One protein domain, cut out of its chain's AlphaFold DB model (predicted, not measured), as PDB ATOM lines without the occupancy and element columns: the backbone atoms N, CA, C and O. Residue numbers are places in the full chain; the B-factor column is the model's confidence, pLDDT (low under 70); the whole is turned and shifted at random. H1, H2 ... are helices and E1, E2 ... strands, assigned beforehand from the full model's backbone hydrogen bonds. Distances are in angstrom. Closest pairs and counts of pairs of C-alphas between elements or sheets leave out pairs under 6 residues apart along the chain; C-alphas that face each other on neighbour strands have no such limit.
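This is residues 4 to 95 and 168 to 280 of the 283 residues of an uncharacterized protein of Lapidilactobacillus dextrinicus DSM 20335 (UniProt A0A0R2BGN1). A strongly twisted sheet with the long hairpin E1 and E2 at one edge has H2 packed slantwise on one face, with the short H1 next to it. Near the model's middle, H4 crosses E3 and E6, and round it sit the hairpins E4 and E5, E7 and E8, H5 and a small sheet E10-E9-E11; H3 grazes the large sheet. The printed part has 205 residues, with five named helices and twelve named strands in the order H1 H2 E1 to E6 H3 H4 E7 to E10 H5 E11 E12. The large sheet, E1-E2-E3-E6-E12, is antiparallel and the small one mixed; the class is mixed, and the whole compact, with a radius of gyration of the C-alphas of 16.2 A and spans of 47 by 42 by 37 A.

Start at H1, residues 8 to 13, and H2, residues 16 to 30: close but not clearly touching, closest C-alphas Trp 11 and Arg 19, 7.1 A. Next come E1, 37 to 47, E2, 50 to 59, and E3, 62 to 67, a meander, each strand the antiparallel neighbour of the one before; within hydrogen-bond range are N 45 and O 52, 2.8 A, and N 57 and O 64, 3.0 A. H2 is on this sheet at a height of 8.4 A; its closest C-alpha pair with E2 is Leu 20 and Cys 55, 6.8 A. E4, 70 to 75, and E5, 78 to 82, form a hairpin, with N 73 and O 80 at 2.9 A. E6, 85 to 88, pairs with E3 through N 65 and O 87, 2.8 A, and with E12, 276 to 279, through N 86 and O 278, 2.8 A. H3, 169 to 178, only grazes this sheet. H4, 186 to 194, runs across the strands, at 88 degrees to E3 on the local plane. E7, 214 to 216, and E8, 220 to 222, form a hairpin, with N 214 and O 222 at 2.8 A. E9, 228 to 230, has E10, 236 to 239, antiparallel, N 229 and O 238 at 2.8 A, and E11, 272 to 274, parallel, N 230 and O 273 at 2.8 A. H5, 249 to 257, touches H4, opposite ways at a shallow tilt of 18 degrees, closest C-alphas Glu 190 and Ile 256, 6.4 A. Every O i to N i+4 pair is within hydrogen-bond range in H2, H3, H4 and H5, and 1 of 2 in H1.

Find C-alpha 8 at (182.831, 124.836, 138.330), where H1 begins. H2 is 20.9 A long, E1 28.7 A and E2 28.1 A. E12 ends at C-alpha 279, (169.342, 131.955, 141.076).

The C-alphas farthest apart, Ser 15 and Glu 266, are 48.1 A apart. Residues 96 to 167 are not printed; C-alphas 95 and 168 lie 9.3 A apart across the cut. The links H4 to E7 and H5 to E11 are long. Residues 197 to 212 and 245 to 248 have pLDDT under 70.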
ATOM      1  N   GLN A   4     175.387 118.572 137.673       90.56
ATOM      2  CA  GLN A   4     176.828 118.652 137.902       90.56
ATOM      3  C   GLN A   4     177.539 119.530 136.864       90.56
ATOM      4  O   GLN A   4     178.548 120.148 137.192       90.56
ATOM      5  N   GLU A   5     177.011 119.634 135.636       94.38
ATOM      6  CA  GLU A   5     177.613 120.426 134.555       94.38
ATOM      7  C   GLU A   5     177.607 121.932 134.853       94.38
ATOM      8  O   GLU A   5     178.413 122.653 134.275       94.38
ATOM      9  N   ILE A   6     176.733 122.410 135.750       95.19
ATOM     10  CA  ILE A   6     176.653 123.825 136.152       95.19
ATOM     11  C   ILE A   6     177.512 124.158 137.382       95.19
ATOM     12  O   ILE A   6     177.498 125.298 137.851       95.19
ATOM     13  N   TYR A   7     178.302 123.196 137.871       95.25
ATOM     14  CA  TYR A   7     179.323 123.398 138.898       95.25
ATOM     15  C   TYR A   7     180.728 123.488 138.287       95.25
ATOM     16  O   TYR A   7     181.060 122.794 137.327       95.25
ATOM     17  N   LEU A   8     181.570 124.340 138.877       92.62
ATOM     18  CA  LEU A   8     182.831 124.836 138.330       92.62
ATOM     19  C   LEU A   8     183.767 123.738 137.791       92.62
ATOM     20  O   LEU A   8     184.212 123.898 136.655       92.62
ATOM     21  N   PRO A   9     184.046 122.624 138.505       92.31
ATOM     22  CA  PRO A   9     184.971 121.609 137.995       92.31
ATOM     23  C   PRO A   9     184.507 120.982 136.678       92.31
ATOM     24  O   PRO A   9     185.295 120.845 135.746       92.31
ATOM     25  N   GLN A  10     183.219 120.639 136.578       95.12
ATOM     26  CA  GLN A  10     182.664 120.071 135.350       95.12
ATOM     27  C   GLN A  10     182.517 121.148 134.284       95.12
ATOM     28  O   GLN A  10     182.922 120.927 133.149       95.12
ATOM     29  N   TRP A  11     182.018 122.330 134.653       95.75
ATOM     30  CA  TRP A  11     181.838 123.459 133.747       95.75
ATOM     31  C   TRP A  11     183.127 123.826 132.991       95.75
ATOM     32  O   TRP A  11     183.088 124.042 131.779       95.75
ATOM     33  N   GLN A  12     184.279 123.848 133.675       94.12
ATOM     34  CA  GLN A  12     185.576 124.127 133.041       94.12
ATOM     35  C   GLN A  12     186.055 123.001 132.110       94.12
ATOM     36  O   GLN A  12     186.793 123.272 131.168       94.12
ATOM     37  N   ALA A  13     185.610 121.759 132.320       95.88
ATOM     38  CA  ALA A  13     185.937 120.626 131.452       95.88
ATOM     39  C   ALA A  13     185.078 120.568 130.171       95.88
ATOM     40  O   ALA A  13     185.392 119.820 129.242       95.88
ATOM     41  N   LEU A  14     183.986 121.336 130.101       96.75
ATOM     42  CA  LEU A  14     183.087 121.349 128.951       96.75
ATOM     43  C   LEU A  14     183.687 122.080 127.746       96.75
ATOM     44  O   LEU A  14     184.375 123.094 127.867       96.75
ATOM     45  N   SER A  15     183.304 121.633 126.547       96.75
ATOM     46  CA  SER A  15     183.566 122.394 125.326       96.75
ATOM     47  C   SER A  15     182.802 123.722 125.327       96.75
ATOM     48  O   SER A  15     181.721 123.854 125.911       96.75
ATOM     49  N   ASN A  16     183.324 124.708 124.593       95.56
ATOM     50  CA  ASN A  16     182.672 126.010 124.479       95.56
ATOM     51  C   ASN A  16     181.224 125.913 123.964       95.56
ATOM     52  O   ASN A  16     180.332 126.575 124.491       95.56
ATOM     53  N   GLN A  17     180.984 125.048 122.973       96.88
ATOM     54  CA  GLN A  17     179.647 124.821 122.429       96.88
ATOM     55  C   GLN A  17     178.701 124.247 123.492       96.88
ATOM     56  O   GLN A  17     177.584 124.736 123.645       96.88
ATOM     57  N   ARG A  18     179.161 123.264 124.279       97.19
ATOM     58  CA  ARG A  18     178.344 122.650 125.330       97.19
ATOM     59  C   ARG A  18     177.974 123.651 126.426       97.19
ATOM     60  O   ARG A  18     176.819 123.665 126.846       97.19
ATOM     61  N   ARG A  19     178.905 124.522 126.836       97.62
ATOM     62  CA  ARG A  19     178.620 125.618 127.783       97.62
ATOM     63  C   ARG A  19     177.548 126.564 127.256       97.62
ATOM     64  O   ARG A  19     176.606 126.864 127.981       97.62
ATOM     65  N   LEU A  20     177.635 126.970 125.987       97.56
ATOM     66  CA  LEU A  20     176.616 127.819 125.361       97.56
ATOM     67  C   LEU A  20     175.249 127.128 125.293       97.56
ATOM     68  O   LEU A  20     174.228 127.770 125.528       97.56
ATOM     69  N   ASP A  21     175.204 125.829 124.999       97.25
ATOM     70  CA  ASP A  21     173.946 125.078 124.936       97.25
ATOM     71  C   ASP A  21     173.291 124.927 126.314       97.25
ATOM     72  O   ASP A  21     172.074 125.078 126.436       97.25
ATOM     73  N   ILE A  22     174.091 124.688 127.356       97.06
ATOM     74  CA  ILE A  22     173.630 124.693 128.748       97.06
ATOM     75  C   ILE A  22     173.159 126.090 129.147       97.06
ATOM     76  O   ILE A  22     172.060 126.236 129.672       97.06
ATOM     77  N   PHE A  23     173.935 127.129 128.849       97.44
ATOM     78  CA  PHE A  23     173.580 128.499 129.202       97.44
ATOM     79  C   PHE A  23     172.282 128.957 128.523       97.44
ATOM     80  O   PHE A  23     171.429 129.568 129.162       97.44
ATOM     81  N   ARG A  24     172.053 128.571 127.261       96.94
ATOM     82  CA  ARG A  24     170.761 128.774 126.583       96.94
ATOM     83  C   ARG A  24     169.614 128.044 127.282       96.94
ATOM     84  O   ARG A  24     168.511 128.580 127.316       96.94
ATOM     85  N   GLN A  25     169.838 126.841 127.819       95.69
ATOM     86  CA  GLN A  25     168.828 126.139 128.621       95.69
ATOM     87  C   GLN A  25     168.552 126.887 129.927       95.69
ATOM     88  O   GLN A  25     167.389 127.137 130.226       95.69
ATOM     89  N   ILE A  26     169.593 127.312 130.651       96.19
ATOM     90  CA  ILE A  26     169.465 128.119 131.873       96.19
ATOM     91  C   ILE A  26     168.612 129.362 131.601       96.19
ATOM     92  O   ILE A  26     167.630 129.592 132.300       96.19
ATOM     93  N   ILE A  27     168.915 130.113 130.539       96.31
ATOM     94  CA  ILE A  27     168.128 131.296 130.169       96.31
ATOM     95  C   ILE A  27     166.653 130.934 129.945       96.31
ATOM     96  O   ILE A  27     165.779 131.599 130.485       96.31
ATOM     97  N   ARG A  28     166.357 129.861 129.200       94.38
ATOM     98  CA  ARG A  28     164.968 129.447 128.926       94.38
ATOM     99  C   ARG A  28     164.176 129.079 130.182       94.38
ATOM    100  O   ARG A  28     162.968 129.286 130.185       94.38
ATOM    101  N   TYR A  29     164.824 128.499 131.192       93.62
ATOM    102  CA  TYR A  29     164.147 128.032 132.406       93.62
ATOM    103  C   TYR A  29     164.051 129.102 133.497       93.62
ATOM    104  O   TYR A  29     163.036 129.171 134.182       93.62
ATOM    105  N   PHE A  30     165.087 129.930 133.662       94.81
ATOM    106  CA  PHE A  30     165.212 130.825 134.818       94.81
ATOM    107  C   PHE A  30     164.965 132.303 134.500       94.81
ATOM    108  O   PHE A  30     164.661 133.075 135.406       94.81
ATOM    109  N   VAL A  31     165.088 132.723 133.238       93.62
ATOM    110  CA  VAL A  31     164.849 134.120 132.854       93.62
ATOM    111  C   VAL A  31     163.373 134.317 132.532       93.62
ATOM    112  O   VAL A  31     162.741 133.497 131.869       93.62
ATOM    113  N   ARG A  32     162.815 135.442 132.990       89.12
ATOM    114  CA  ARG A  32     161.435 135.833 132.696       89.12
ATOM    115  C   ARG A  32     161.193 135.807 131.172       89.12
ATOM    116  O   ARG A  32     161.883 136.530 130.460       89.12
ATOM    117  N   PRO A  33     160.170 135.092 130.662       85.50
ATOM    118  CA  PRO A  33     159.954 134.932 129.216       85.50
ATOM    119  C   PRO A  33     159.731 136.229 128.427       85.50
ATOM    120  O   PRO A  33     159.883 136.250 127.211       85.50
ATOM    121  N   LEU A  34     159.330 137.303 129.111       83.75
ATOM    122  CA  LEU A  34     159.087 138.617 128.512       83.75
ATOM    123  C   LEU A  34     160.349 139.479 128.412       83.75
ATOM    124  O   LEU A  34     160.291 140.568 127.848       83.75
ATOM    125  N   TRP A  35     161.466 139.041 128.993       86.69
ATOM    126  CA  TRP A  35     162.718 139.766 128.861       86.69
ATOM    127  C   TRP A  35     163.344 139.474 127.501       86.69
ATOM    128  O   TRP A  35     163.548 138.302 127.171       86.69
ATOM    129  N   PRO A  36     163.672 140.511 126.708       86.44
ATOM    130  CA  PRO A  36     164.444 140.302 125.500       86.44
ATOM    131  C   PRO A  36     165.810 139.734 125.887       86.44
ATOM    132  O   PRO A  36     166.452 140.208 126.828       86.44
ATOM    133  N   VAL A  37     166.217 138.696 125.160       92.38
ATOM    134  CA  VAL A  37     167.505 138.026 125.322       92.38
ATOM    135  C   VAL A  37     168.299 138.236 124.048       92.38
ATOM    136  O   VAL A  37     167.898 137.776 122.977       92.38
ATOM    137  N   THR A  38     169.444 138.889 124.165       89.88
ATOM    138  CA  THR A  38     170.341 139.156 123.042       89.88
ATOM    139  C   THR A  38     171.780 138.801 123.416       89.88
ATOM    140  O   THR A  38     172.103 138.490 124.566       89.88
ATOM    141  N   ASN A  39     172.652 138.772 122.404       88.12
ATOM    142  CA  ASN A  39     174.104 138.717 122.586       88.12
ATOM    143  C   ASN A  39     174.616 137.571 123.492       88.12
ATOM    144  O   ASN A  39     175.549 137.747 124.281       88.12
ATOM    145  N   ILE A  40     173.998 136.387 123.398       94.75
ATOM    146  CA  ILE A  40     174.435 135.192 124.134       94.75
ATOM    147  C   ILE A  40     175.815 134.779 123.617       94.75
ATOM    148  O   ILE A  40     175.948 134.352 122.467       94.75
ATOM    149  N   ARG A  41     176.834 134.868 124.471       93.38
ATOM    150  CA  ARG A  41     178.233 134.658 124.090       93.38
ATOM    151  C   ARG A  41     179.058 134.047 125.211       93.38
ATOM    152  O   ARG A  41     178.707 134.120 126.388       93.38
ATOM    153  N   SER A  42     180.178 133.450 124.829       91.25
ATOM    154  CA  SER A  42     181.170 132.959 125.778       91.25
ATOM    155  C   SER A  42     181.894 134.128 126.437       91.25
ATOM    156  O   SER A  42     182.120 135.161 125.811       91.25
ATOM    157  N   LEU A  43     182.284 133.940 127.691       86.81
ATOM    158  CA  LEU A  43     183.121 134.858 128.451       86.81
ATOM    159  C   LEU A  43     184.370 134.092 128.876       86.81
ATOM    160  O   LEU A  43     184.251 133.022 129.464       86.81
ATOM    161  N   LYS A  44     185.556 134.617 128.582       84.56
ATOM    162  CA  LYS A  44     186.814 134.067 129.092       84.56
ATOM    163  C   LYS A  44     187.442 135.073 130.029       84.56
ATOM    164  O   LYS A  44     187.528 136.249 129.691       84.56
ATOM    165  N   MET A  45     187.880 134.603 131.181       81.44
ATOM    166  CA  MET A  45     188.569 135.409 132.175       81.44
ATOM    167  C   MET A  45     189.894 134.735 132.479       81.44
ATOM    168  O   MET A  45     189.946 133.518 132.641       81.44
ATOM    169  N   GLN A  46     190.962 135.518 132.525       75.69
ATOM    170  CA  GLN A  46     192.293 135.020 132.829       75.69
ATOM    171  C   GLN A  46     192.806 135.692 134.093       75.69
ATOM    172  O   GLN A  46     192.822 136.915 134.189       75.69
ATOM    173  N   TYR A  47     193.266 134.867 135.018       72.31
ATOM    174  CA  TYR A  47     193.866 135.237 136.283       72.31
ATOM    175  C   TYR A  47     195.247 134.603 136.310       72.31
ATOM    176  O   TYR A  47     195.369 133.393 136.506       72.31
ATOM    177  N   GLY A  48     196.282 135.385 135.992       71.06
ATOM    178  CA  GLY A  48     197.644 134.861 135.950       71.06
ATOM    179  C   GLY A  48     197.747 133.761 134.893       71.06
ATOM    180  O   GLY A  48     197.616 134.034 133.697       71.06
ATOM    181  N   GLN A  49     197.953 132.514 135.325       74.94
ATOM    182  CA  GLN A  49     197.943 131.322 134.458       74.94
ATOM    183  C   GLN A  49     196.604 130.564 134.446       74.94
ATOM    184  O   GLN A  49     196.416 129.653 133.641       74.94
ATOM    185  N   ILE A  50     195.675 130.918 135.331       78.31
ATOM    186  CA  ILE A  50     194.360 130.295 135.447       78.31
ATOM    187  C   ILE A  50     193.420 130.938 134.430       78.31
ATOM    188  O   ILE A  50     193.316 132.158 134.336       78.31
ATOM    189  N   ILE A  51     192.696 130.111 133.684       82.25
ATOM    190  CA  ILE A  51     191.624 130.558 132.795       82.25
ATOM    191  C   ILE A  51     190.309 130.031 133.358       82.25
ATOM    192  O   ILE A  51     190.169 128.837 133.612       82.25
ATOM    193  N   ILE A  52     189.351 130.933 133.539       85.69
ATOM    194  CA  ILE A  52     187.970 130.617 133.875       85.69
ATOM    195  C   ILE A  52     187.122 130.969 132.666       85.69
ATOM    196  O   ILE A  52     186.996 132.129 132.269       85.69
ATOM    197  N   ASP A  53     186.503 129.958 132.084       89.81
ATOM    198  CA  ASP A  53     185.486 130.159 131.071       89.81
ATOM    199  C   ASP A  53     184.094 130.256 131.707       89.81
ATOM    200  O   ASP A  53     183.748 129.515 132.628       89.81
ATOM    201  N   SER A  54     183.255 131.125 131.165       92.31
ATOM    202  CA  SER A  54     181.839 131.246 131.479       92.31
ATOM    203  C   SER A  54     181.046 131.705 130.249       92.31
ATOM    204  O   SER A  54     181.499 131.587 129.106       92.31
ATOM    205  N   CYS A  55     179.823 132.175 130.453       94.69
ATOM    206  CA  CYS A  55     178.960 132.746 129.435       94.69
ATOM    207  C   CYS A  55     178.295 134.017 129.963       94.69
ATOM    208  O   CYS A  55     178.135 134.208 131.170       94.69
ATOM    209  N   GLN A  56     177.884 134.871 129.034       95.12
ATOM    210  CA  GLN A  56     177.119 136.074 129.320       95.12
ATOM    211  C   GLN A  56     176.049 136.295 128.254       95.12
ATOM    212  O   GLN A  56     176.178 135.836 127.115       95.12
ATOM    213  N   ALA A  57     174.981 136.980 128.634       94.62
ATOM    214  CA  ALA A  57     173.910 137.390 127.739       94.62
ATOM    215  C   ALA A  57     173.382 138.746 128.182       94.62
ATOM    216  O   ALA A  57     173.416 139.070 129.370       94.62
ATOM    217  N   ASP A  58     172.857 139.503 127.234       91.06
ATOM    218  CA  ASP A  58     172.186 140.753 127.541       91.06
ATOM    219  C   ASP A  58     170.700 140.424 127.757       91.06
ATOM    220  O   ASP A  58     170.020 139.898 126.872       91.06
ATOM    221  N   LEU A  59     170.229 140.628 128.989       90.62
ATOM    222  CA  LEU A  59     168.857 140.372 129.417       90.62
ATOM    223  C   LEU A  59     168.214 141.704 129.775       90.62
ATOM    224  O   LEU A  59     168.669 142.378 130.699       90.62
ATOM    225  N   ASN A  60     167.161 142.083 129.050       84.69
ATOM    226  CA  ASN A  60     166.500 143.376 129.250       84.69
ATOM    227  C   ASN A  60     167.507 144.552 129.295       84.69
ATOM    228  O   ASN A  60     167.425 145.418 130.162       84.69
ATOM    229  N   GLN A  61     168.478 144.536 128.372       78.56
ATOM    230  CA  GLN A  61     169.551 145.533 128.211       78.56
ATOM    231  C   GLN A  61     170.554 145.656 129.355       78.56
ATOM    232  O   GLN A  61     171.345 146.595 129.408       78.56
ATOM    233  N   GLN A  62     170.587 144.668 130.242       86.44
ATOM    234  CA  GLN A  62     171.655 144.511 131.213       86.44
ATOM    235  C   GLN A  62     172.437 143.238 130.895       86.44
ATOM    236  O   GLN A  62     171.856 142.168 130.729       86.44
ATOM    237  N   THR A  63     173.764 143.328 130.812       91.31
ATOM    238  CA  THR A  63     174.602 142.133 130.659       91.31
ATOM    239  C   THR A  63     174.574 141.331 131.954       91.31
ATOM    240  O   THR A  63     174.972 141.836 133.003       91.31
ATOM    241  N   PHE A  64     174.151 140.073 131.879       95.81
ATOM    242  CA  PHE A  64     174.262 139.098 132.956       95.81
ATOM    243  C   PHE A  64     175.373 138.105 132.655       95.81
ATOM    244  O   PHE A  64     175.491 137.596 131.540       95.81
ATOM    245  N   ILE A  65     176.142 137.792 133.688       95.25
ATOM    246  CA  ILE A  65     177.212 136.806 133.664       95.25
ATOM    247  C   ILE A  65     176.738 135.568 134.409       95.25
ATOM    248  O   ILE A  65     176.178 135.675 135.503       95.25
ATOM    249  N   PHE A  66     176.977 134.393 133.836       97.06
ATOM    250  CA  PHE A  66     176.798 133.139 134.549       97.06
ATOM    251  C   PHE A  66     177.970 132.893 135.503       97.06
ATOM    252  O   PHE A  66     179.136 133.005 135.122       97.06
ATOM    253  N   VAL A  67     177.666 132.533 136.741       95.56
ATOM    254  CA  VAL A  67     178.642 132.125 137.748       95.56
ATOM    255  C   VAL A  67     178.351 130.663 138.087       95.56
ATOM    256  O   VAL A  67     177.310 130.380 138.692       95.56
ATOM    257  N   PRO A  68     179.216 129.716 137.673       95.38
ATOM    258  CA  PRO A  68     179.016 128.312 137.989       95.38
ATOM    259  C   PRO A  68     179.086 128.094 139.502       95.38
ATOM    260  O   PRO A  68     179.842 128.761 140.216       95.38
ATOM    261  N   GLY A  69     178.308 127.131 139.987       95.06
ATOM    262  CA  GLY A  69     178.311 126.756 141.396       95.06
ATOM    263  C   GLY A  69     179.655 126.165 141.801       95.06
ATOM    264  O   GLY A  69     180.407 125.656 140.974       95.06
ATOM    265  N   ASN A  70     179.979 126.187 143.085       93.88
ATOM    266  CA  ASN A  70     181.184 125.546 143.591       93.88
ATOM    267  C   ASN A  70     180.932 124.996 144.988       93.88
ATOM    268  O   ASN A  70     180.524 125.724 145.886       93.88
ATOM    269  N   LEU A  71     181.170 123.699 145.173       92.44
ATOM    270  CA  LEU A  71     180.997 123.037 146.468       92.44
ATOM    271  C   LEU A  71     182.109 123.404 147.463       92.44
ATOM    272  O   LEU A  71     181.928 123.239 148.665       92.44
ATOM    273  N   GLN A  72     183.235 123.912 146.963       91.62
ATOM    274  CA  GLN A  72     184.401 124.342 147.733       91.62
ATOM    275  C   GLN A  72     184.763 125.787 147.359       91.62
ATOM    276  O   GLN A  72     185.878 126.079 146.930       91.62
ATOM    277  N   GLY A  73     183.790 126.697 147.443       88.38
ATOM    278  CA  GLY A  73     184.046 128.123 147.273       88.38
ATOM    279  C   GLY A  73     184.860 128.660 148.449       88.38
ATOM    280  O   GLY A  73     184.530 128.396 149.602       88.38
ATOM    281  N   HIS A  74     185.920 129.403 148.161       85.38
ATOM    282  CA  HIS A  74     186.785 130.048 149.135       85.38
ATOM    283  C   HIS A  74     186.311 131.482 149.378       85.38
ATOM    284  O   HIS A  74     186.255 132.298 148.456       85.38
ATOM    285  N   PHE A  75     185.994 131.776 150.634       85.88
ATOM    286  CA  PHE A  75     185.570 133.082 151.125       85.88
ATOM    287  C   PHE A  75     186.524 133.555 152.220       85.88
ATOM    288  O   PHE A  75     187.294 132.764 152.774       85.88
ATOM    289  N   ALA A  76     186.445 134.837 152.576       80.62
ATOM    290  CA  ALA A  76     187.242 135.391 153.669       80.62
ATOM    291  C   ALA A  76     186.978 134.691 155.015       80.62
ATOM    292  O   ALA A  76     187.875 134.587 155.845       80.62
ATOM    293  N   ASP A  77     185.762 134.178 155.216       84.12
ATOM    294  CA  ASP A  77     185.331 133.503 156.440       84.12
ATOM    295  C   ASP A  77     185.283 131.966 156.322       84.12
ATOM    296  O   ASP A  77     184.690 131.294 157.167       84.12
ATOM    297  N   GLY A  78     185.925 131.395 155.294       88.06
ATOM    298  CA  GLY A  78     186.150 129.954 155.156       88.06
ATOM    299  C   GLY A  78     185.669 129.348 153.837       88.06
ATOM    300  O   GLY A  78     185.332 130.043 152.882       88.06
ATOM    301  N   ILE A  79     185.661 128.014 153.778       90.44
ATOM    302  CA  ILE A  79     185.219 127.255 152.599       90.44
ATOM    303  C   ILE A  79     183.726 126.950 152.724       90.44
ATOM    304  O   ILE A  79     183.290 126.374 153.723       90.44
ATOM    305  N   LYS A  80     182.939 127.319 151.709       91.50
ATOM    306  CA  LYS A  80     181.483 127.125 151.676       91.50
ATOM    307  C   LYS A  80     181.010 126.733 150.281       91.50
ATOM    308  O   LYS A  80     181.586 127.135 149.272       91.50
ATOM    309  N   ALA A  81     179.914 125.983 150.226       93.38
ATOM    310  CA  ALA A  81     179.239 125.715 148.968       93.38
ATOM    311  C   ALA A  81     178.479 126.961 148.482       93.38
ATOM    312  O   ALA A  81     177.853 127.674 149.269       93.38
ATOM    313  N   ILE A  82     178.497 127.184 147.172       93.88
ATOM    314  CA  ILE A  82     177.700 128.195 146.489       93.88
ATOM    315  C   ILE A  82     176.983 127.568 145.292       93.88
ATOM    316  O   ILE A  82     177.598 126.895 144.465       93.88
ATOM    317  N   SER A  83     175.665 127.752 145.221       95.38
ATOM    318  CA  SER A  83     174.858 127.332 144.070       95.38
ATOM    319  C   SER A  83     175.165 128.202 142.847       95.38
ATOM    320  O   SER A  83     175.567 129.351 143.027       95.38
ATOM    321  N   PRO A  84     174.953 127.706 141.618       96.81
ATOM    322  CA  PRO A  84     175.092 128.522 140.419       96.81
ATOM    323  C   PRO A  84     174.062 129.656 140.372       96.81
ATOM    324  O   PRO A  84     172.947 129.562 140.893       96.81
ATOM    325  N   PHE A  85     174.435 130.755 139.728       97.81
ATOM    326  CA  PHE A  85     173.568 131.917 139.554       97.81
ATOM    327  C   PHE A  85     173.986 132.731 138.331       97.81
ATOM    328  O   PHE A  85     175.074 132.563 137.788       97.81
ATOM    329  N   MET A  86     173.116 133.632 137.895       97.94
ATOM    330  CA  MET A  86     173.478 134.724 137.001       97.94
ATOM    331  C   MET A  86     173.453 136.033 137.779       97.94
ATOM    332  O   MET A  86     172.547 136.254 138.581       97.94
ATOM    333  N   ILE A  87     174.412 136.914 137.525       97.38
ATOM    334  CA  ILE A  87     174.490 138.238 138.150       97.38
ATOM    335  C   ILE A  87     174.683 139.309 137.086       97.38
ATOM    336  O   ILE A  87     175.406 139.103 136.109       97.38
ATOM    337  N   ALA A  88     174.032 140.452 137.266       95.38
ATOM    338  CA  ALA A  88     174.270 141.609 136.422       95.38
ATOM    339  C   ALA A  88     175.733 142.071 136.518       95.38
ATOM    340  O   ALA A  88     176.283 142.229 137.609       95.38
ATOM    341  N   ARG A  89     176.350 142.338 135.366       91.81
ATOM    342  CA  ARG A  89     177.730 142.819 135.259       91.81
ATOM    343  C   ARG A  89     177.900 144.164 135.962       91.81
ATOM    344  O   ARG A  89     178.790 144.311 136.795       91.81
ATOM    345  N   THR A  90     177.039 145.130 135.662       89.31
ATOM    346  CA  THR A  90     177.033 146.470 136.265       89.31
ATOM    347  C   THR A  90     175.882 146.617 137.256       89.31
ATOM    348  O   THR A  90     174.805 146.050 137.062       89.31
ATOM    349  N   ALA A  91     176.107 147.383 138.325       92.50
ATOM    350  CA  ALA A  91     175.060 147.726 139.282       92.50
ATOM    351  C   ALA A  91     174.152 148.840 138.746       92.50
ATOM    352  O   ALA A  91     174.583 149.707 137.986       92.50
ATOM    353  N   THR A  92     172.902 148.840 139.195       91.69
ATOM    354  CA  THR A  92     171.904 149.873 138.911       91.69
ATOM    355  C   THR A  92     171.662 150.699 140.165       91.69
ATOM    356  O   THR A  92     171.604 150.161 141.268       91.69
ATOM    357  N   THR A  93     171.492 152.009 140.017       93.75
ATOM    358  CA  THR A  93     171.133 152.889 141.131       93.75
ATOM    359  C   THR A  93     169.791 152.488 141.748       93.75
ATOM    360  O   THR A  93     168.823 152.244 141.038       93.75
ATOM    361  N   ALA A  94     169.708 152.429 143.077       95.25
ATOM    362  CA  ALA A  94     168.575 151.872 143.819       95.25
ATOM    363  C   ALA A  94     167.253 152.629 143.643       95.25
ATOM    364  O   ALA A  94     166.181 152.039 143.791       95.25
ATOM    365  N   ASN A  95     167.320 153.917 143.308       94.19
ATOM    366  CA  ASN A  95     166.158 154.737 142.975       94.19
ATOM    367  C   ASN A  95     165.793 154.694 141.478       94.19
ATOM    368  O   ASN A  95     164.922 155.451 141.048       94.19
ATOM    369  N   SER A 168     161.354 151.655 149.263       97.06
ATOM    370  CA  SER A 168     162.050 151.105 150.425       97.06
ATOM    371  C   SER A 168     162.763 149.814 150.029       97.06
ATOM    372  O   SER A 168     162.361 149.159 149.058       97.06
ATOM    373  N   TYR A 169     163.741 149.377 150.824       97.62
ATOM    374  CA  TYR A 169     164.425 148.091 150.640       97.62
ATOM    375  C   TYR A 169     163.451 146.927 150.378       97.62
ATOM    376  O   TYR A 169     163.574 146.178 149.405       97.62
ATOM    377  N   ARG A 170     162.390 146.825 151.191       97.44
ATOM    378  CA  ARG A 170     161.364 145.778 151.056       97.44
ATOM    379  C   ARG A 170     160.583 145.881 149.739       97.44
ATOM    380  O   ARG A 170     160.156 144.857 149.206       97.44
ATOM    381  N   LYS A 171     160.337 147.093 149.226       97.75
ATOM    382  CA  LYS A 171     159.651 147.303 147.938       97.75
ATOM    383  C   LYS A 171     160.556 146.927 146.764       97.75
ATOM    384  O   LYS A 171     160.088 146.180 145.910       97.75
ATOM    385  N   LEU A 172     161.826 147.345 146.774       97.69
ATOM    386  CA  LEU A 172     162.820 146.951 145.766       97.69
ATOM    387  C   LEU A 172     162.962 145.423 145.707       97.69
ATOM    388  O   LEU A 172     162.757 144.821 144.656       97.69
ATOM    389  N   ARG A 173     163.200 144.769 146.851       97.75
ATOM    390  CA  ARG A 173     163.348 143.306 146.926       97.75
ATOM    391  C   ARG A 173     162.109 142.562 146.418       97.75
ATOM    392  O   ARG A 173     162.227 141.557 145.724       97.75
ATOM    393  N   ARG A 174     160.910 143.051 146.749       97.50
ATOM    394  CA  ARG A 174     159.648 142.485 146.246       97.50
ATOM    395  C   ARG A 174     159.506 142.667 144.736       97.50
ATOM    396  O   ARG A 174     159.048 141.744 144.074       97.50
ATOM    397  N   HIS A 175     159.880 143.834 144.213       95.56
ATOM    398  CA  HIS A 175     159.841 144.105 142.782       95.56
ATOM    399  C   HIS A 175     160.786 143.177 142.012       95.56
ATOM    400  O   HIS A 175     160.338 142.528 141.073       95.56
ATOM    401  N   LEU A 176     162.035 143.029 142.471       95.69
ATOM    402  CA  LEU A 176     163.003 142.106 141.872       95.69
ATOM    403  C   LEU A 176     162.455 140.674 141.820       95.69
ATOM    404  O   LEU A 176     162.459 140.060 140.758       95.69
ATOM    405  N   ARG A 177     161.874 140.178 142.921       95.62
ATOM    406  CA  ARG A 177     161.261 138.836 142.956       95.62
ATOM    407  C   ARG A 177     160.130 138.672 141.951       95.62
ATOM    408  O   ARG A 177     160.026 137.624 141.324       95.62
ATOM    409  N   ALA A 178     159.301 139.700 141.780       93.25
ATOM    410  CA  ALA A 178     158.198 139.670 140.824       93.25
ATOM    411  C   ALA A 178     158.673 139.567 139.363       93.25
ATOM    412  O   ALA A 178     157.920 139.093 138.516       93.25
ATOM    413  N   VAL A 179     159.910 139.980 139.067       90.94
ATOM    414  CA  VAL A 179     160.519 139.864 137.733       90.94
ATOM    415  C   VAL A 179     161.502 138.694 137.609       90.94
ATOM    416  O   VAL A 179     162.175 138.587 136.591       90.94
ATOM    417  N   GLY A 180     161.556 137.794 138.599       93.00
ATOM    418  CA  GLY A 180     162.431 136.613 138.580       93.00
ATOM    419  C   GLY A 180     163.863 136.869 139.065       93.00
ATOM    420  O   GLY A 180     164.729 136.012 138.909       93.00
ATOM    421  N   CYS A 181     164.122 138.025 139.677       95.81
ATOM    422  CA  CYS A 181     165.425 138.395 140.220       95.81
ATOM    423  C   CYS A 181     165.422 138.486 141.751       95.81
ATOM    424  O   CYS A 181     164.392 138.520 142.420       95.81
ATOM    425  N   ASN A 182     166.612 138.588 142.324       97.62
ATOM    426  CA  ASN A 182     166.858 138.836 143.735       97.62
ATOM    427  C   ASN A 182     167.978 139.869 143.895       97.62
ATOM    428  O   ASN A 182     168.690 140.179 142.941       97.62
ATOM    429  N   LEU A 183     168.134 140.389 145.112       98.06
ATOM    430  CA  LEU A 183     169.397 141.009 145.513       98.06
ATOM    431  C   LEU A 183     170.431 139.904 145.746       98.06
ATOM    432  O   LEU A 183     170.066 138.813 146.195       98.06
ATOM    433  N   ALA A 184     171.702 140.190 145.472       97.69
ATOM    434  CA  ALA A 184     172.787 139.259 145.758       97.69
ATOM    435  C   ALA A 184     172.868 138.958 147.262       97.69
ATOM    436  O   ALA A 184     172.752 139.848 148.104       97.69
ATOM    437  N   THR A 185     173.084 137.696 147.624       96.69
ATOM    438  CA  THR A 185     173.593 137.376 148.967       96.69
ATOM    439  C   THR A 185     175.043 137.845 149.100       96.69
ATOM    440  O   THR A 185     175.727 138.015 148.089       96.69
ATOM    441  N   LYS A 186     175.539 137.995 150.337       95.19
ATOM    442  CA  LYS A 186     176.956 138.298 150.601       95.19
ATOM    443  C   LYS A 186     177.884 137.355 149.826       95.19
ATOM    444  O   LYS A 186     178.712 137.812 149.048       95.19
ATOM    445  N   ASN A 187     177.658 136.047 149.952       94.31
ATOM    446  CA  ASN A 187     178.482 135.039 149.289       94.31
ATOM    447  C   ASN A 187     178.403 135.141 147.757       94.31
ATOM    448  O   ASN A 187     179.420 135.016 147.092       94.31
ATOM    449  N   GLN A 188     177.226 135.387 147.170       96.19
ATOM    450  CA  GLN A 188     177.120 135.574 145.715       96.19
ATOM    451  C   GLN A 188     177.900 136.795 145.239       96.19
ATOM    452  O   GLN A 188     178.614 136.707 144.242       96.19
ATOM    453  N   TRP A 189     177.795 137.907 145.967       95.62
ATOM    454  CA  TRP A 189     178.517 139.125 145.635       95.62
ATOM    455  C   TRP A 189     180.034 138.904 145.721       95.62
ATOM    456  O   TRP A 189     180.731 139.082 144.724       95.62
ATOM    457  N   GLU A 190     180.537 138.405 146.853       93.19
ATOM    458  CA  GLU A 190     181.971 138.157 147.066       93.19
ATOM    459  C   GLU A 190     182.529 137.119 146.094       93.19
ATOM    460  O   GLU A 190     183.583 137.326 145.499       93.19
ATOM    461  N   TYR A 191     181.806 136.018 145.872       92.31
ATOM    462  CA  TYR A 191     182.235 134.981 144.940       92.31
ATOM    463  C   TYR A 191     182.285 135.503 143.502       92.31
ATOM    464  O   TYR A 191     183.220 135.187 142.768       92.31
ATOM    465  N   SER A 192     181.322 136.345 143.111       92.19
ATOM    466  CA  SER A 192     181.326 136.995 141.797       92.19
ATOM    467  C   SER A 192     182.461 138.011 141.642       92.19
ATOM    468  O   SER A 192     183.007 138.131 140.551       92.19
ATOM    469  N   ALA A 193     182.850 138.706 142.715       89.94
ATOM    470  CA  ALA A 193     183.893 139.730 142.700       89.94
ATOM    471  C   ALA A 193     185.315 139.159 142.840       89.94
ATOM    472  O   ALA A 193     186.250 139.723 142.273       89.94
ATOM    473  N   ASN A 194     185.482 138.025 143.523       84.94
ATOM    474  CA  ASN A 194     186.778 137.362 143.705       84.94
ATOM    475  C   ASN A 194     187.037 136.253 142.681       84.94
ATOM    476  O   ASN A 194     188.178 136.011 142.311       84.94
ATOM    477  N   GLY A 195     186.006 135.549 142.206       75.38
ATOM    478  CA  GLY A 195     186.193 134.473 141.230       75.38
ATOM    479  C   GLY A 195     186.698 133.151 141.813       75.38
ATOM    480  O   GLY A 195     187.174 132.312 141.058       75.38
ATOM    481  N   ASN A 196     186.605 132.948 143.135       74.44
ATOM    482  CA  ASN A 196     187.328 131.890 143.865       74.44
ATOM    483  C   ASN A 196     188.862 132.045 143.823       74.44
ATOM    484  O   ASN A 196     189.591 131.065 143.963       74.44
ATOM    485  N   LEU A 197     189.343 133.267 143.590       66.75
ATOM    486  CA  LEU A 197     190.754 133.591 143.425       66.75
ATOM    487  C   LEU A 197     191.121 134.709 144.401       66.75
ATOM    488  O   LEU A 197     190.406 135.704 144.516       66.75
ATOM    489  N   SER A 198     192.214 134.528 145.142       57.12
ATOM    490  CA  SER A 198     192.695 135.506 146.118       57.12
ATOM    491  C   SER A 198     194.231 135.519 146.186       57.12
ATOM    492  O   SER A 198     194.815 134.436 146.263       57.12
ATOM    493  N   PRO A 199     194.877 136.705 146.251       56.00
ATOM    494  CA  PRO A 199     194.300 138.019 145.950       56.00
ATOM    495  C   PRO A 199     194.103 138.160 144.429       56.00
ATOM    496  O   PRO A 199     194.935 137.709 143.648       56.00
ATOM    497  N   PHE A 200     192.962 138.717 144.020       58.53
ATOM    498  CA  PHE A 200     192.471 138.750 142.637       58.53
ATOM    499  C   PHE A 200     193.525 139.168 141.589       58.53
ATOM    500  O   PHE A 200     194.374 140.037 141.802       58.53
ATOM    501  N   GLU A 201     193.413 138.597 140.394       56.06
ATOM    502  CA  GLU A 201     194.158 139.041 139.214       56.06
ATOM    503  C   GLU A 201     193.188 139.740 138.249       56.06
ATOM    504  O   GLU A 201     192.009 139.420 138.194       56.06
ATOM    505  N   LEU A 202     193.626 140.778 137.543       56.44
ATOM    506  CA  LEU A 202     192.756 141.491 136.602       56.44
ATOM    507  C   LEU A 202     192.719 140.717 135.268       56.44
ATOM    508  O   LEU A 202     193.787 140.290 134.822       56.44
ATOM    509  N   PRO A 203     191.559 140.565 134.597       55.00
ATOM    510  CA  PRO A 203     191.498 139.921 133.283       55.00
ATOM    511  C   PRO A 203     192.373 140.642 132.241       55.00
ATOM    512  O   PRO A 203     192.271 141.861 132.102       55.00
ATOM    513  N   ILE A 204     193.188 139.904 131.475       46.38
ATOM    514  CA  ILE A 204     193.961 140.438 130.332       46.38
ATOM    515  C   ILE A 204     193.073 140.463 129.065       46.38
ATOM    516  O   ILE A 204     192.302 139.532 128.844       46.38
ATOM    517  N   ASN A 205     193.212 141.501 128.220       43.06
ATOM    518  CA  ASN A 205     192.456 141.773 126.975       43.06
ATOM    519  C   ASN A 205     190.966 142.112 127.167       43.06
ATOM    520  O   ASN A 205     190.072 141.464 126.621       43.06
ATOM    521  N   GLN A 206     190.716 143.180 127.924       47.88
ATOM    522  CA  GLN A 206     189.450 143.913 127.896       47.88
ATOM    523  C   GLN A 206     189.368 144.736 126.601       47.88
ATOM    524  O   GLN A 206     190.340 145.403 126.255       47.88
ATOM    525  N   ASP A 207     188.225 144.725 125.909       39.44
ATOM    526  CA  ASP A 207     187.958 145.697 124.844       39.44
ATOM    527  C   ASP A 207     188.058 147.120 125.421       39.44
ATOM    528  O   ASP A 207     187.303 147.516 126.311       39.44
ATOM    529  N   TRP A 208     189.029 147.875 124.912       38.50
ATOM    530  CA  TRP A 208     189.485 149.197 125.356       38.50
ATOM    531  C   TRP A 208     188.528 150.363 125.041       38.50
ATOM    532  O   TRP A 208     188.984 151.476 124.796       38.50
ATOM    533  N   LEU A 209     187.210 150.150 125.030       36.91
ATOM    534  CA  LEU A 209     186.256 151.194 124.613       36.91
ATOM    535  C   LEU A 209     185.222 151.618 125.664       36.91
ATOM    536  O   LEU A 209     184.379 152.457 125.363       36.91
ATOM    537  N   THR A 210     185.295 151.135 126.908       43.88
ATOM    538  CA  THR A 210     184.505 151.725 128.006       43.88
ATOM    539  C   THR A 210     185.425 152.249 129.096       43.88
ATOM    540  O   THR A 210     185.828 151.510 129.990       43.88
ATOM    541  N   THR A 211     185.746 153.533 129.027       48.94
ATOM    542  CA  THR A 211     186.597 154.309 129.943       48.94
ATOM    543  C   THR A 211     186.036 154.452 131.374       48.94
ATOM    544  O   THR A 211     186.523 155.280 132.134       48.94
ATOM    545  N   ASP A 212     185.036 153.652 131.765       59.62
ATOM    546  CA  ASP A 212     184.143 153.968 132.891       59.62
ATOM    547  C   ASP A 212     184.157 152.947 134.049       59.62
ATOM    548  O   ASP A 212     183.602 153.242 135.109       59.62
ATOM    549  N   TYR A 213     184.750 151.751 133.886       72.06
ATOM    550  CA  TYR A 213     184.607 150.660 134.868       72.06
ATOM    551  C   TYR A 213     185.885 149.847 135.133       72.06
ATOM    552  O   TYR A 213     186.581 149.438 134.206       72.06
ATOM    553  N   TYR A 214     186.097 149.480 136.400       78.88
ATOM    554  CA  TYR A 214     187.021 148.425 136.838       78.88
ATOM    555  C   TYR A 214     186.313 147.068 136.879       78.88
ATOM    556  O   TYR A 214     185.135 146.997 137.220       78.88
ATOM    557  N   GLN A 215     187.008 145.975 136.546       79.75
ATOM    558  CA  GLN A 215     186.429 144.623 136.498       79.75
ATOM    559  C   GLN A 215     187.239 143.616 137.315       79.75
ATOM    560  O   GLN A 215     188.464 143.696 137.348       79.75
ATOM    561  N   THR A 216     186.559 142.640 137.925       80.94
ATOM    562  CA  THR A 216     187.188 141.583 138.743       80.94
ATOM    563  C   THR A 216     186.360 140.283 138.774       80.94
ATOM    564  O   THR A 216     185.189 140.273 138.384       80.94
ATOM    565  N   GLY A 217     186.966 139.180 139.227       83.94
ATOM    566  CA  GLY A 217     186.299 137.939 139.653       83.94
ATOM    567  C   GLY A 217     185.634 137.099 138.561       83.94
ATOM    568  O   GLY A 217     186.244 136.219 137.972       83.94
ATOM    569  N   TYR A 218     184.351 137.299 138.303       86.75
ATOM    570  CA  TYR A 218     183.668 136.715 137.146       86.75
ATOM    571  C   TYR A 218     183.410 137.767 136.054       86.75
ATOM    572  O   TYR A 218     182.635 137.533 135.139       86.75
ATOM    573  N   GLY A 219     184.060 138.931 136.124       82.62
ATOM    574  CA  GLY A 219     183.870 140.034 135.177       82.62
ATOM    575  C   GLY A 219     182.805 141.042 135.613       82.62
ATOM    576  O   GLY A 219     182.339 141.828 134.788       82.62
ATOM    577  N   VAL A 220     182.417 141.039 136.896       88.12
ATOM    578  CA  VAL A 220     181.583 142.106 137.468       88.12
ATOM    579  C   VAL A 220     182.325 143.438 137.386       88.12
ATOM    580  O   VAL A 220     183.540 143.496 137.577       88.12
ATOM    581  N   ALA A 221     181.589 144.500 137.065       86.50
ATOM    582  CA  ALA A 221     182.122 145.806 136.707       86.50
ATOM    583  C   ALA A 221     181.681 146.888 137.704       86.50
ATOM    584  O   ALA A 221     180.503 146.988 138.062       86.50
ATOM    585  N   PHE A 222     182.618 147.723 138.133       86.00
ATOM    586  CA  PHE A 222     182.440 148.756 139.147       86.00
ATOM    587  C   PHE A 222     182.834 150.120 138.582       86.00
ATOM    588  O   PHE A 222     183.926 150.232 138.028       86.00
ATOM    589  N   PRO A 223     181.977 151.151 138.690       79.50
ATOM    590  CA  PRO A 223     182.368 152.506 138.309       79.50
ATOM    591  C   PRO A 223     183.405 153.059 139.301       79.50
ATOM    592  O   PRO A 223     183.722 152.413 140.294       79.50
ATOM    593  N   THR A 224     183.891 154.281 139.104       71.06
ATOM    594  CA  THR A 224     184.681 155.012 140.122       71.06
ATOM    595  C   THR A 224     183.816 155.652 141.215       71.06
ATOM    596  O   THR A 224     184.328 156.124 142.227       71.06
ATOM    597  N   ALA A 225     182.491 155.681 141.035       80.19
ATOM    598  CA  ALA A 225     181.573 156.349 141.953       80.19
ATOM    599  C   ALA A 225     181.544 155.699 143.349       80.19
ATOM    600  O   ALA A 225     181.473 154.471 143.483       80.19
ATOM    601  N   GLN A 226     181.522 156.535 144.388       84.44
ATOM    602  CA  GLN A 226     181.386 156.098 145.777       84.44
ATOM    603  C   GLN A 226     179.932 155.733 146.087       84.44
ATOM    604  O   GLN A 226     179.132 156.584 146.466       84.44
ATOM    605  N   ASN A 227     179.597 154.453 145.927       89.50
ATOM    606  CA  ASN A 227     178.255 153.930 146.159       89.50
ATOM    607  C   ASN A 227     178.293 152.718 147.097       89.50
ATOM    608  O   ASN A 227     179.290 151.993 147.159       89.50
ATOM    609  N   HIS A 228     177.168 152.474 147.766       94.75
ATOM    610  CA  HIS A 228     176.946 151.284 148.585       94.75
ATOM    611  C   HIS A 228     176.019 150.313 147.865       94.75
ATOM    612  O   HIS A 228     174.896 150.660 147.494       94.75
ATOM    613  N   GLU A 229     176.471 149.083 147.671       96.88
ATOM    614  CA  GLU A 229     175.682 148.049 147.032       96.88
ATOM    615  C   GLU A 229     174.838 147.273 148.043       96.88
ATOM    616  O   GLU A 229     175.341 146.718 149.022       96.88
ATOM    617  N   LEU A 230     173.533 147.245 147.779       98.06
ATOM    618  CA  LEU A 230     172.527 146.560 148.574       98.06
ATOM    619  C   LEU A 230     172.620 145.046 148.390       98.06
ATOM    620  O   LEU A 230     172.626 144.541 147.264       98.06
ATOM    621  N   LEU A 231     172.576 144.322 149.507       97.88
ATOM    622  CA  LEU A 231     172.529 142.864 149.542       97.88
ATOM    623  C   LEU A 231     171.139 142.350 149.944       97.88
ATOM    624  O   LEU A 231     170.234 143.091 150.325       97.88
ATOM    625  N   ASN A 232     170.932 141.038 149.846       97.00
ATOM    626  CA  ASN A 232     169.709 140.361 150.295       97.00
ATOM    627  C   ASN A 232     169.528 140.373 151.826       97.00
ATOM    628  O   ASN A 232     168.427 140.095 152.312       97.00
ATOM    629  N   ASP A 233     170.591 140.692 152.557       96.31
ATOM    630  CA  ASP A 233     170.541 141.093 153.957       96.31
ATOM    631  C   ASP A 233     170.457 142.624 154.025       96.31
ATOM    632  O   ASP A 233     171.213 143.316 153.350       96.31
ATOM    633  N   SER A 234     169.498 143.152 154.785       95.38
ATOM    634  CA  SER A 234     169.283 144.595 154.922       95.38
ATOM    635  C   SER A 234     170.215 145.266 155.926       95.38
ATOM    636  O   SER A 234     170.272 146.489 155.923       95.38
ATOM    637  N   GLY A 235     170.879 144.500 156.797       96.56
ATOM    638  CA  GLY A 235     171.787 145.050 157.808       96.56
ATOM    639  C   GLY A 235     173.191 145.338 157.281       96.56
ATOM    640  O   GLY A 235     173.973 145.973 157.981       96.56
ATOM    641  N   ILE A 236     173.512 144.882 156.065       96.50
ATOM    642  CA  ILE A 236     174.843 145.012 155.472       96.50
ATOM    643  C   ILE A 236     174.789 145.519 154.031       96.50
ATOM    644  O   ILE A 236     173.900 145.176 153.246       96.50
ATOM    645  N   VAL A 237     175.800 146.302 153.664       97.06
ATOM    646  CA  VAL A 237     176.081 146.731 152.289       97.06
ATOM    647  C   VAL A 237     177.555 146.519 151.961       97.06
ATOM    648  O   VAL A 237     178.398 146.409 152.852       97.06
ATOM    649  N   LYS A 238     177.873 146.474 150.665       95.56
ATOM    650  CA  LYS A 238     179.258 146.447 150.175       95.56
ATOM    651  C   LYS A 238     179.630 147.804 149.603       95.56
ATOM    652  O   LYS A 238     178.897 148.347 148.779       95.56
ATOM    653  N   ALA A 239     180.761 148.361 150.024       92.69
ATOM    654  CA  ALA A 239     181.317 149.521 149.338       92.69
ATOM    655  C   ALA A 239     181.815 149.117 147.949       92.69
ATOM    656  O   ALA A 239     182.236 147.983 147.723       92.69
ATOM    657  N   ASN A 240     181.805 150.069 147.024       89.94
ATOM    658  CA  ASN A 240     182.547 149.911 145.786       89.94
ATOM    659  C   ASN A 240     184.053 149.763 146.101       89.94
ATOM    660  O   ASN A 240     184.652 150.707 146.623       89.94
ATOM    661  N   PRO A 241     184.691 148.625 145.773       87.44
ATOM    662  CA  PRO A 241     186.078 148.375 146.152       87.44
ATOM    663  C   PRO A 241     187.088 149.219 145.354       87.44
ATOM    664  O   PRO A 241     188.255 149.265 145.722       87.44
ATOM    665  N   PHE A 242     186.643 149.916 144.301       83.12
ATOM    666  CA  PHE A 242     187.454 150.815 143.468       83.12
ATOM    667  C   PHE A 242     187.103 152.303 143.657       83.12
ATOM    668  O   PHE A 242     187.534 153.148 142.880       83.12
ATOM    669  N   ALA A 243     186.300 152.639 144.673       78.12
ATOM    670  CA  ALA A 243     185.939 154.023 145.008       78.12
ATOM    671  C   ALA A 243     187.052 154.807 145.730       78.12
ATOM    672  O   ALA A 243     186.911 156.008 145.980       78.12
ATOM    673  N   VAL A 244     188.128 154.121 146.109       70.94
ATOM    674  CA  VAL A 244     189.325 154.693 146.720       70.94
ATOM    675  C   VAL A 244     190.434 154.635 145.673       70.94
ATOM    676  O   VAL A 244     190.504 153.653 144.933       70.94
ATOM    677  N   GLU A 245     191.303 155.647 145.619       65.06
ATOM    678  CA  GLU A 245     192.583 155.555 144.902       65.06
ATOM    679  C   GLU A 245     193.438 154.482 145.592       65.06
ATOM    680  O   GLU A 245     194.204 154.743 146.518       65.06
ATOM    681  N   ALA A 246     193.190 153.225 145.230       60.28
ATOM    682  CA  ALA A 246     193.854 152.069 145.793       60.28
ATOM    683  C   ALA A 246     194.967 151.640 144.839       60.28
ATOM    684  O   ALA A 246     194.726 150.958 143.845       60.28
ATOM    685  N   ASP A 247     196.203 151.994 145.186       57.81
ATOM    686  CA  ASP A 247     197.394 151.604 144.423       57.81
ATOM    687  C   ASP A 247     197.771 150.119 144.605       57.81
ATOM    688  O   ASP A 247     198.717 149.635 143.983       57.81
ATOM    689  N   SER A 248     197.050 149.369 145.454       68.94
ATOM    690  CA  SER A 248     197.363 147.968 145.763       68.94
ATOM    691  C   SER A 248     196.167 147.029 145.620       68.94
ATOM    692  O   SER A 248     195.037 147.333 146.020       68.94
ATOM    693  N   LYS A 249     196.440 145.835 145.081       72.19
ATOM    694  CA  LYS A 249     195.454 144.754 144.961       72.19
ATOM    695  C   LYS A 249     195.022 144.248 146.335       72.19
ATOM    696  O   LYS A 249     193.881 143.858 146.535       72.19
ATOM    697  N   GLU A 250     195.902 144.300 147.320       76.56
ATOM    698  CA  GLU A 250     195.615 143.874 148.682       76.56
ATOM    699  C   GLU A 250     194.495 144.717 149.313       76.56
ATOM    700  O   GLU A 250     193.586 144.153 149.923       76.56
ATOM    701  N   ILE A 251     194.501 146.041 149.107       79.81
ATOM    702  CA  ILE A 251     193.449 146.940 149.616       79.81
ATOM    703  C   ILE A 251     192.103 146.627 148.959       79.81
ATOM    704  O   ILE A 251     191.101 146.459 149.651       79.81
ATOM    705  N   VAL A 252     192.064 146.493 147.633       81.19
ATOM    706  CA  VAL A 252     190.825 146.168 146.905       81.19
ATOM    707  C   VAL A 252     190.246 144.825 147.376       81.19
ATOM    708  O   VAL A 252     189.040 144.715 147.585       81.19
ATOM    709  N   ALA A 253     191.090 143.816 147.619       81.12
ATOM    710  CA  ALA A 253     190.649 142.512 148.116       81.12
ATOM    711  C   ALA A 253     190.064 142.608 149.535       81.12
ATOM    712  O   ALA A 253     189.047 141.981 149.837       81.12
ATOM    713  N   GLN A 254     190.674 143.419 150.403       84.88
ATOM    714  CA  GLN A 254     190.128 143.712 151.729       84.88
ATOM    715  C   GLN A 254     188.770 144.414 151.630       84.88
ATOM    716  O   GLN A 254     187.847 144.028 152.341       84.88
ATOM    717  N   LEU A 255     188.617 145.380 150.717       88.12
ATOM    718  CA  LEU A 255     187.357 146.099 150.505       88.12
ATOM    719  C   LEU A 255     186.238 145.197 149.970       88.12
ATOM    720  O   LEU A 255     185.099 145.336 150.408       88.12
ATOM    721  N   ILE A 256     186.542 144.242 149.085       89.12
ATOM    722  CA  ILE A 256     185.565 143.234 148.629       89.12
ATOM    723  C   ILE A 256     185.051 142.414 149.824       89.12
ATOM    724  O   ILE A 256     183.849 142.187 149.973       89.12
ATOM    725  N   ASN A 257     185.952 141.992 150.707       88.94
ATOM    726  CA  ASN A 257     185.608 141.143 151.846       88.94
ATOM    727  C   ASN A 257     185.051 141.927 153.051       88.94
ATOM    728  O   ASN A 257     184.509 141.320 153.973       88.94
ATOM    729  N   ALA A 258     185.146 143.258 153.046       91.25
ATOM    730  CA  ALA A 258     184.623 144.108 154.105       91.25
ATOM    731  C   ALA A 258     183.095 144.213 154.025       91.25
ATOM    732  O   ALA A 258     182.529 144.461 152.959       91.25
ATOM    733  N   ASP A 259     182.431 144.041 155.163       94.56
ATOM    734  CA  ASP A 259     181.009 144.331 155.319       94.56
ATOM    735  C   ASP A 259     180.850 145.700 155.975       94.56
ATOM    736  O   ASP A 259     181.573 146.032 156.916       94.56
ATOM    737  N   LEU A 260     179.889 146.486 155.495       95.12
ATOM    738  CA  LEU A 260     179.494 147.730 156.141       95.12
ATOM    739  C   LEU A 260     178.112 147.548 156.752       95.12
ATOM    740  O   LEU A 260     177.128 147.389 156.028       95.12
ATOM    741  N   GLU A 261     178.054 147.565 158.082       96.75
ATOM    742  CA  GLU A 261     176.790 147.587 158.810       96.75
ATOM    743  C   GLU A 261     176.065 148.908 158.563       96.75
ATOM    744  O   GLU A 261     176.671 149.984 158.568       96.75
ATOM    745  N   ILE A 262     174.758 148.831 158.334       95.88
ATOM    746  CA  ILE A 262     173.960 150.013 158.039       95.88
ATOM    747  C   ILE A 262     172.516 149.847 158.499       95.88
ATOM    748  O   ILE A 262     171.921 148.777 158.372       95.88
ATOM    749  N   ASP A 263     171.932 150.948 158.969       95.88
ATOM    750  CA  ASP A 263     170.483 151.094 159.049       95.88
ATOM    751  C   ASP A 263     169.991 151.798 157.780       95.88
ATOM    752  O   ASP A 263     170.361 152.941 157.488       95.88
ATOM    753  N   LEU A 264     169.227 151.079 156.960       95.56
ATOM    754  CA  LEU A 264     168.810 151.583 155.657       95.56
ATOM    755  C   LEU A 264     167.744 152.676 155.814       95.56
ATOM    756  O   LEU A 264     166.799 152.512 156.587       95.56
ATOM    757  N   PRO A 265     167.809 153.754 155.010       95.38
ATOM    758  CA  PRO A 265     166.776 154.778 155.038       95.38
ATOM    759  C   PRO A 265     165.422 154.210 154.592       95.38
ATOM    760  O   PRO A 265     165.345 153.262 153.803       95.38
ATOM    761  N   GLU A 266     164.331 154.852 155.021       94.50
ATOM    762  CA  GLU A 266     162.976 154.466 154.601       94.50
ATOM    763  C   GLU A 266     162.812 154.460 153.074       94.50
ATOM    764  O   GLU A 266     162.103 153.614 152.518       94.50
ATOM    765  N   THR A 267     163.483 155.398 152.400       96.38
ATOM    766  CA  THR A 267     163.523 155.518 150.941       96.38
ATOM    767  C   THR A 267     164.965 155.466 150.457       96.38
ATOM    768  O   THR A 267     165.808 156.243 150.900       96.38
ATOM    769  N   LEU A 268     165.236 154.557 149.522       96.19
ATOM    770  CA  LEU A 268     166.546 154.401 148.901       96.19
ATOM    771  C   LEU A 268     166.840 155.580 147.966       96.19
ATOM    772  O   LEU A 268     165.975 156.022 147.209       96.19
ATOM    773  N   THR A 269     168.073 156.076 148.019       92.00
ATOM    774  CA  THR A 269     168.552 157.222 147.234       92.00
ATOM    775  C   THR A 269     169.575 156.786 146.184       92.00
ATOM    776  O   THR A 269     169.869 155.599 146.039       92.00
ATOM    777  N   ALA A 270     170.142 157.753 145.456       89.44
ATOM    778  CA  ALA A 270     171.161 157.491 144.445       89.44
ATOM    779  C   ALA A 270     172.508 156.985 145.005       89.44
ATOM    780  O   ALA A 270     173.316 156.457 144.250       89.44
ATOM    781  N   ASN A 271     172.730 157.099 146.320       92.06
ATOM    782  CA  ASN A 271     173.946 156.610 146.986       92.06
ATOM    783  C   ASN A 271     173.973 155.078 147.107       92.06
ATOM    784  O   ASN A 271     175.012 154.488 147.408       92.06
ATOM    785  N   PHE A 272     172.816 154.442 146.917       96.06
ATOM    786  CA  PHE A 272     172.676 153.000 146.936       96.06
ATOM    787  C   PHE A 272     172.580 152.465 145.516       96.06
ATOM    788  O   PHE A 272     171.915 153.046 144.657       96.06
ATOM    789  N   VAL A 273     173.196 151.316 145.284       96.38
ATOM    790  CA  VAL A 273     173.104 150.562 144.033       96.38
ATOM    791  C   VAL A 273     172.725 149.113 144.327       96.38
ATOM    792  O   VAL A 273     172.774 148.667 145.470       96.38
ATOM    793  N   TYR A 274     172.319 148.361 143.314       97.06
ATOM    794  CA  TYR A 274     172.050 146.930 143.423       97.06
ATOM    795  C   TYR A 274     172.428 146.209 142.132       97.06
ATOM    796  O   TYR A 274     172.311 146.769 141.041       97.06
ATOM    797  N   ARG A 275     172.817 144.939 142.247       94.81
ATOM    798  CA  ARG A 275     172.906 144.012 141.114       94.81
ATOM    799  C   ARG A 275     171.799 142.972 141.198       94.81
ATOM    800  O   ARG A 275     171.734 142.228 142.183       94.81
ATOM    801  N   PRO A 276     170.925 142.894 140.183       96.44
ATOM    802  CA  PRO A 276     170.005 141.779 140.056       96.44
ATOM    803  C   PRO A 276     170.752 140.445 139.956       96.44
ATOM    804  O   PRO A 276     171.731 140.313 139.218       96.44
ATOM    805  N   VAL A 277     170.245 139.447 140.673       98.00
ATOM    806  CA  VAL A 277     170.707 138.057 140.629       98.00
ATOM    807  C   VAL A 277     169.554 137.140 140.245       98.00
ATOM    808  O   VAL A 277     168.458 137.249 140.794       98.00
ATOM    809  N   ILE A 278     169.809 136.207 139.335       97.81
ATOM    810  CA  ILE A 278     168.897 135.116 138.983       97.81
ATOM    811  C   ILE A 278     169.515 133.833 139.532       97.81
ATOM    812  O   ILE A 278     170.599 133.431 139.115       97.81
ATOM    813  N   ASN A 279     168.852 133.204 140.500       96.88
ATOM    814  CA  ASN A 279     169.342 131.955 141.076       96.88
ATOM    815  C   ASN A 279     169.090 130.812 140.092       96.88
ATOM    816  O   ASN A 279     167.982 130.682 139.574       96.88
ATOM    817  N   VAL A 280     170.107 129.986 139.857       94.88
ATOM    818  CA  VAL A 280     170.015 128.808 138.991       94.88
ATOM    819  C   VAL A 280     170.025 127.599 139.914       94.88
ATOM    820  O   VAL A 280     171.076 127.097 140.295       94.88
TER     821      VAL A 280